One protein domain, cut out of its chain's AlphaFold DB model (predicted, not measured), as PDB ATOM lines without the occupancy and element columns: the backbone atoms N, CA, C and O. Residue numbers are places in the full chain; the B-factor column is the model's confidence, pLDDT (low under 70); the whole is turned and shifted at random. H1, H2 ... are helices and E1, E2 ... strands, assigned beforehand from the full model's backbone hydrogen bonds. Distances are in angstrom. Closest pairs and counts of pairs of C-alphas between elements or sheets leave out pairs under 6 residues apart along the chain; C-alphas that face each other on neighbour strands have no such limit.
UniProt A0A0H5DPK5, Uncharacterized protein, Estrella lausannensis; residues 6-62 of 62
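This is residues 6 to 62 of the 62 residues of an uncharacterized protein of Estrella lausannensis (UniProt A0A0H5DPK5). A long two-stranded hairpin, E1 and E2, has short helix H1 over one side and longer helix H2 slanting away from the other, loosely packed. Residues 52 to 62, of which 52 to 59 belong to H2, stick out. The printed part has 57 residues, mixed helices and strands, in the order H1, E1, E2, H2; the sheet, E1 - E2, is antiparallel. The whole is loose, radius of gyration of the C-alphas 13.9 A, and flat, spanning 39 by 31 by 13 A.

H1, residues 6 to 13, begins at C-alpha (153.885, 198.941, 281.883) and is 10.2 A long. E1, residues 19 to 25, measures 20.4 A, and E2, residues 36 to 42, 20.5 A. H2, residues 44 to 59, measures 22.3 A and ends at C-alpha (136.284, 187.592, 297.867).

E1 and E2 form a hairpin, antiparallel at 173 degrees, with N 22 and O 39 within hydrogen-bond range at 2.9 A. The closest C-alphas of H1 and E2 are those of His 6 and Ser 39, 6.7 A apart. Those of E1 and H2 are Cys 19 and Val 47, also 6.7 A apart. H1 and H2 are apart. In H1 and H2 every O i to N i+4 pair is within hydrogen-bond range.

The C-alphas farthest apart, of Gly 15 and Leu 31, are 39.4 A apart. The printed part has no cut and no long link. Residues 61 to 62 have pLDDT under 70.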
ATOM      1  N   HIS A   6     155.212 198.363 282.017       90.88
ATOM      2  CA  HIS A   6     153.885 198.941 281.883       90.88
ATOM      3  C   HIS A   6     153.824 199.932 280.717       90.88
ATOM      4  O   HIS A   6     152.860 199.892 279.950       90.88
ATOM      5  N   GLU A   7     154.865 200.739 280.510       88.31
ATOM      6  CA  GLU A   7     154.980 201.616 279.336       88.31
ATOM      7  C   GLU A   7     155.146 200.830 278.023       88.31
ATOM      8  O   GLU A   7     154.485 201.141 277.026       88.31
ATOM      9  N   ASP A   8     155.935 199.751 278.017       90.19
ATOM     10  CA  ASP A   8     156.096 198.906 276.824       90.19
ATOM     11  C   ASP A   8     154.757 198.284 276.387       90.19
ATOM     12  O   ASP A   8     154.375 198.327 275.210       90.19
ATOM     13  N   TYR A   9     154.000 197.733 277.341       89.50
ATOM     14  CA  TYR A   9     152.682 197.172 277.048       89.50
ATOM     15  C   TYR A   9     151.649 198.243 276.733       89.50
ATOM     16  O   TYR A   9     150.768 197.995 275.908       89.50
ATOM     17  N   LYS A  10     151.769 199.443 277.305       87.69
ATOM     18  CA  LYS A  10     150.902 200.560 276.946       87.69
ATOM     19  C   LYS A  10     150.995 200.867 275.458       87.69
ATOM     20  O   LYS A  10     149.961 200.904 274.800       87.69
ATOM     21  N   VAL A  11     152.202 200.964 274.898       87.50
ATOM     22  CA  VAL A  11     152.403 201.173 273.451       87.50
ATOM     23  C   VAL A  11     151.784 200.046 272.616       87.50
ATOM     24  O   VAL A  11     151.226 200.284 271.544       87.50
ATOM     25  N   ILE A  12     151.867 198.800 273.086       89.00
ATOM     26  CA  ILE A  12     151.320 197.648 272.360       89.00
ATOM     27  C   ILE A  12     149.787 197.651 272.369       89.00
ATOM     28  O   ILE A  12     149.187 197.262 271.361       89.00
ATOM     29  N   LEU A  13     149.177 198.030 273.490       88.06
ATOM     30  CA  LEU A  13     147.740 197.918 273.744       88.06
ATOM     31  C   LEU A  13     146.963 199.185 273.355       88.06
ATOM     32  O   LEU A  13     145.755 199.100 273.111       88.06
ATOM     33  N   ASP A  14     147.641 200.330 273.263       83.12
ATOM     34  CA  ASP A  14     147.038 201.610 272.903       83.12
ATOM     35  C   ASP A  14     146.356 201.557 271.527       83.12
ATOM     36  O   ASP A  14     146.849 200.961 270.565       83.12
ATOM     37  N   GLY A  15     145.148 202.117 271.456       80.31
ATOM     38  CA  GLY A  15     144.292 202.114 270.266       80.31
ATOM     39  C   GLY A  15     143.769 200.743 269.799       80.31
ATOM     40  O   GLY A  15     142.921 200.702 268.907       80.31
ATOM     41  N   LYS A  16     144.224 199.618 270.374       83.62
ATOM     42  CA  LYS A  16     143.784 198.259 269.986       83.62
ATOM     43  C   LYS A  16     142.657 197.708 270.851       83.62
ATOM     44  O   LYS A  16     141.952 196.789 270.429       83.62
ATOM     45  N   HIS A  17     142.478 198.257 272.048       84.50
ATOM     46  CA  HIS A  17     141.477 197.804 273.007       84.50
ATOM     47  C   HIS A  17     140.701 198.981 273.591       84.50
ATOM     48  O   HIS A  17     141.243 200.060 273.794       84.50
ATOM     49  N   ALA A  18     139.416 198.759 273.881       81.56
ATOM     50  CA  ALA A  18     138.551 199.784 274.469       81.56
ATOM     51  C   ALA A  18     138.888 200.085 275.944       81.56
ATOM     52  O   ALA A  18     138.567 201.161 276.442       81.56
ATOM     53  N   CYS A  19     139.493 199.123 276.648       88.31
ATOM     54  CA  CYS A  19     139.933 199.244 278.034       88.31
ATOM     55  C   CYS A  19     140.841 198.064 278.403       88.31
ATOM     56  O   CYS A  19     140.610 196.944 277.934       88.31
ATOM     57  N   TYR A  20     141.834 198.301 279.259       88.06
ATOM     58  CA  TYR A  20     142.620 197.242 279.881       88.06
ATOM     59  C   TYR A  20     143.089 197.613 281.292       88.06
ATOM     60  O   TYR A  20     143.147 198.778 281.687       88.06
ATOM     61  N   VAL A  21     143.431 196.571 282.048       88.62
ATOM     62  CA  VAL A  21     144.072 196.651 283.361       88.62
ATOM     63  C   VAL A  21     145.306 195.760 283.302       88.62
ATOM     64  O   VAL A  21     145.183 194.570 283.012       88.62
ATOM     65  N   LEU A  22     146.479 196.328 283.564       91.00
ATOM     66  CA  LEU A  22     147.737 195.593 283.645       91.00
ATOM     67  C   LEU A  22     148.162 195.510 285.107       91.00
ATOM     68  O   LEU A  22     148.288 196.537 285.768       91.00
ATOM     69  N   ILE A  23     148.360 194.289 285.601       89.38
ATOM     70  CA  ILE A  23     148.833 194.020 286.959       89.38
ATOM     71  C   ILE A  23     150.081 193.161 286.836       89.38
ATOM     72  O   ILE A  23     150.017 192.065 286.272       89.38
ATOM     73  N   THR A  24     151.192 193.636 287.380       89.69
ATOM     74  CA  THR A  24     152.422 192.854 287.507       89.69
ATOM     75  C   THR A  24     152.770 192.683 288.980       89.69
ATOM     76  O   THR A  24     152.369 193.471 289.840       89.69
ATOM     77  N   CYS A  25     153.439 191.578 289.284       89.25
ATOM     78  CA  CYS A  25     153.885 191.245 290.624       89.25
ATOM     79  C   CYS A  25     155.286 190.666 290.505       89.25
ATOM     80  O   CYS A  25     155.477 189.654 289.821       89.25
ATOM     81  N   ASP A  26     156.244 191.310 291.155       86.31
ATOM     82  CA  ASP A  26     157.594 190.782 291.236       86.31
ATOM     83  C   ASP A  26     157.681 189.652 292.262       86.31
ATOM     84  O   ASP A  26     156.815 189.454 293.120       86.31
ATOM     85  N   SER A  27     158.773 188.894 292.174       87.12
ATOM     86  CA  SER A  27     159.096 187.915 293.209       87.12
ATOM     87  C   SER A  27     159.184 188.600 294.572       87.12
ATOM     88  O   SER A  27     159.701 189.712 294.681       87.12
ATOM     89  N   ALA A  28     158.707 187.915 295.612       88.19
ATOM     90  CA  ALA A  28     158.827 188.415 296.973       88.19
ATOM     91  C   ALA A  28     160.302 188.653 297.332       88.19
ATOM     92  O   ALA A  28     161.170 187.828 297.027       88.19
ATOM     93  N   ASP A  29     160.581 189.778 297.984       87.31
ATOM     94  CA  ASP A  29     161.915 190.103 298.468       87.31
ATOM     95  C   ASP A  29     162.302 189.257 299.700       87.31
ATOM     96  O   ASP A  29     161.560 188.389 300.169       87.31
ATOM     97  N   GLN A  30     163.486 189.512 300.260       89.75
ATOM     98  CA  GLN A  30     163.984 188.793 301.441       89.75
ATOM     99  C   GLN A  30     163.125 188.998 302.702       89.75
ATOM    100  O   GLN A  30     163.255 188.238 303.660       89.75
ATOM    101  N   LEU A  31     162.258 190.011 302.713       89.06
ATOM    102  CA  LEU A  31     161.319 190.316 303.790       89.06
ATOM    103  C   LEU A  31     159.906 189.792 303.482       89.06
ATOM    104  O   LEU A  31     158.989 190.010 304.275       89.06
ATOM    105  N   GLY A  32     159.721 189.100 302.354       85.06
ATOM    106  CA  GLY A  32     158.428 188.608 301.894       85.06
ATOM    107  C   GLY A  32     157.527 189.696 301.307       85.06
ATOM    108  O   GLY A  32     156.334 189.454 301.123       85.06
ATOM    109  N   GLN A  33     158.055 190.891 301.029       83.06
ATOM    110  CA  GLN A  33     157.301 191.972 300.404       83.06
ATOM    111  C   GLN A  33     157.283 191.769 298.893       83.06
ATOM    112  O   GLN A  33     158.307 191.477 298.280       83.06
ATOM    113  N   MET A  34     156.110 191.925 298.289       87.69
ATOM    114  CA  MET A  34     155.944 191.873 296.840       87.69
ATOM    115  C   MET A  34     155.721 193.288 296.316       87.69
ATOM    116  O   MET A  34     154.870 194.016 296.831       87.69
ATOM    117  N   GLN A  35     156.478 193.657 295.288       85.00
ATOM    118  CA  GLN A  35     156.211 194.842 294.479       85.00
ATOM    119  C   GLN A  35     155.056 194.509 293.539       85.00
ATOM    120  O   GLN A  35     155.146 193.574 292.745       85.00
ATOM    121  N   VAL A  36     153.954 195.241 293.683       87.88
ATOM    122  CA  VAL A  36     152.776 195.108 292.828       87.88
ATOM    123  C   VAL A  36     152.554 196.436 292.138       87.88
ATOM    124  O   VAL A  36     152.335 197.451 292.803       87.88
ATOM    125  N   GLU A  37     152.556 196.408 290.814       90.00
ATOM    126  CA  GLU A  37     152.302 197.577 289.986       90.00
ATOM    127  C   GLU A  37     150.998 197.396 289.210       90.00
ATOM    128  O   GLU A  37     150.653 196.292 288.773       90.00
ATOM    129  N   MET A  38     150.237 198.482 289.065       89.06
ATOM    130  CA  MET A  38     148.950 198.469 288.377       89.06
ATOM    131  C   MET A  38     148.817 199.675 287.449       89.06
ATOM    132  O   MET A  38     148.872 200.814 287.913       89.06
ATOM    133  N   SER A  39     148.550 199.414 286.169       90.56
ATOM    134  CA  SER A  39     148.222 200.439 285.171       90.56
ATOM    135  C   SER A  39     146.819 200.230 284.618       90.56
ATOM    136  O   SER A  39     146.385 199.101 284.373       90.56
ATOM    137  N   TYR A  40     146.110 201.339 284.412       90.25
ATOM    138  CA  TYR A  40     144.718 201.355 283.974       90.25
ATOM    139  C   TYR A  40     144.570 202.302 282.793       90.25
ATOM    140  O   TYR A  40     144.951 203.465 282.899       90.25
ATOM    141  N   GLU A  41     143.978 201.826 281.703       89.69
ATOM    142  CA  GLU A  41     143.736 202.643 280.513       89.69
ATOM    143  C   GLU A  41     142.370 202.321 279.893       89.69
ATOM    144  O   GLU A  41     141.857 201.196 279.972       89.69
ATOM    145  N   GLY A  42     141.773 203.336 279.267       86.81
ATOM    146  CA  GLY A  42     140.425 203.292 278.697       86.81
ATOM    147  C   GLY A  42     139.373 203.996 279.557       86.81
ATOM    148  O   GLY A  42     139.685 204.845 280.391       86.81
ATOM    149  N   ASP A  43     138.100 203.664 279.329       89.19
ATOM    150  CA  ASP A  43     136.987 204.316 280.027       89.19
ATOM    151  C   ASP A  43     137.010 204.034 281.549       89.19
ATOM    152  O   ASP A  43     136.976 202.866 281.955       89.19
ATOM    153  N   PRO A  44     137.001 205.067 282.416       88.12
ATOM    154  CA  PRO A  44     137.040 204.886 283.869       88.12
ATOM    155  C   PRO A  44     135.876 204.060 284.435       88.12
ATOM    156  O   PRO A  44     136.045 203.340 285.425       88.12
ATOM    157  N   GLY A  45     134.690 204.147 283.824       89.56
ATOM    158  CA  GLY A  45     133.526 203.357 284.217       89.56
ATOM    159  C   GLY A  45     133.743 201.872 283.945       89.56
ATOM    160  O   GLY A  45     133.501 201.039 284.824       89.56
ATOM    161  N   LEU A  46     134.270 201.547 282.764       88.81
ATOM    162  CA  LEU A  46     134.601 200.183 282.365       88.81
ATOM    163  C   LEU A  46     135.751 199.598 283.200       88.81
ATOM    164  O   LEU A  46     135.615 198.485 283.708       88.81
ATOM    165  N   VAL A  47     136.825 200.361 283.439       90.69
ATOM    166  CA  VAL A  47     137.915 199.964 284.353       90.69
ATOM    167  C   VAL A  47     137.356 199.648 285.745       90.69
ATOM    168  O   VAL A  47     137.619 198.581 286.304       90.69
ATOM    169  N   SER A  48     136.533 200.544 286.304       89.69
ATOM    170  CA  SER A  48     135.927 200.347 287.627       89.69
ATOM    171  C   SER A  48     135.039 199.104 287.674       89.69
ATOM    172  O   SER A  48     135.049 198.372 288.668       89.69
ATOM    173  N   TYR A  49     134.285 198.843 286.604       89.75
ATOM    174  CA  TYR A  49     133.453 197.652 286.481       89.75
ATOM    175  C   TYR A  49     134.292 196.367 286.494       89.75
ATOM    176  O   TYR A  49     133.999 195.462 287.279       89.75
ATOM    177  N   LEU A  50     135.368 196.314 285.701       88.31
ATOM    178  CA  LEU A  50     136.285 195.170 285.646       88.31
ATOM    179  C   LEU A  50     136.920 194.889 287.014       88.31
ATOM    180  O   LEU A  50     136.892 193.752 287.486       88.31
ATOM    181  N   LEU A  51     137.418 195.927 287.693       89.25
ATOM    182  CA  LEU A  51     138.046 195.792 289.011       89.25
ATOM    183  C   LEU A  51     137.066 195.322 290.087       89.25
ATOM    184  O   LEU A  51     137.383 194.427 290.871       89.25
ATOM    185  N   LYS A  52     135.855 195.891 290.120       90.12
ATOM    186  CA  LYS A  52     134.808 195.468 291.064       90.12
ATOM    187  C   LYS A  52     134.405 194.014 290.835       90.12
ATOM    188  O   LYS A  52     134.250 193.268 291.803       90.12
ATOM    189  N   GLY A  53     134.265 193.607 289.572       88.31
ATOM    190  CA  GLY A  53     133.972 192.227 289.198       88.31
ATOM    191  C   GLY A  53     135.067 191.264 289.658       88.31
ATOM    192  O   GLY A  53     134.775 190.293 290.357       88.31
ATOM    193  N   ALA A  54     136.327 191.572 289.340       86.62
ATOM    194  CA  ALA A  54     137.480 190.767 289.740       86.62
ATOM    195  C   ALA A  54     137.570 190.622 291.267       86.62
ATOM    196  O   ALA A  54     137.678 189.508 291.780       86.62
ATOM    197  N   LYS A  55     137.424 191.730 292.005       84.94
ATOM    198  CA  LYS A  55     137.408 191.714 293.472       84.94
ATOM    199  C   LYS A  55     136.295 190.825 294.033       84.94
ATOM    200  O   LYS A  55     136.553 190.029 294.929       84.94
ATOM    201  N   SER A  56     135.079 190.918 293.491       86.44
ATOM    202  CA  SER A  56     133.952 190.099 293.954       86.44
ATOM    203  C   SER A  56     134.197 188.597 293.775       86.44
ATOM    204  O   SER A  56     133.740 187.806 294.600       86.44
ATOM    205  N   LEU A  57     134.912 188.194 292.722       85.38
ATOM    206  CA  LEU A  57     135.265 186.792 292.494       85.38
ATOM    207  C   LEU A  57     136.307 186.296 293.500       85.38
ATOM    208  O   LEU A  57     136.138 185.210 294.046       85.38
ATOM    209  N   VAL A  58     137.341 187.094 293.776       81.19
ATOM    210  CA  VAL A  58     138.378 186.754 294.766       81.19
ATOM    211  C   VAL A  58     137.784 186.648 296.169       81.19
ATOM    212  O   VAL A  58     138.072 185.696 296.890       81.19
ATOM    213  N   ASP A  59     136.913 187.585 296.545       82.50
ATOM    214  CA  ASP A  59     136.284 187.592 297.867       82.50
ATOM    215  C   ASP A  59     135.345 186.383 298.077       82.50
ATOM    216  O   ASP A  59     135.173 185.948 299.209       82.50
ATOM    217  N   LYS A  60     134.771 185.804 297.009       78.00
ATOM    218  CA  LYS A  60     133.941 184.579 297.072       78.00
ATOM    219  C   LYS A  60     134.738 183.283 297.238       78.00
ATOM    220  O   LYS A  60     134.140 182.256 297.539       78.00
ATOM    221  N   GLN A  61     136.042 183.300 296.968       63.44
ATOM    222  CA  GLN A  61     136.916 182.127 297.095       63.44
ATOM    223  C   GLN A  61     137.572 182.017 298.483       63.44
ATOM    224  O   GLN A  61     138.394 181.126 298.696       63.44
ATOM    225  N   LYS A  62     137.220 182.912 299.412       50.78
ATOM    226  CA  LYS A  62     137.595 182.865 300.829       50.78
ATOM    227  C   LYS A  62     136.434 182.358 301.674       50.78
ATOM    228  O   LYS A  62     136.730 181.677 302.676       50.78
TER     229      LYS A  62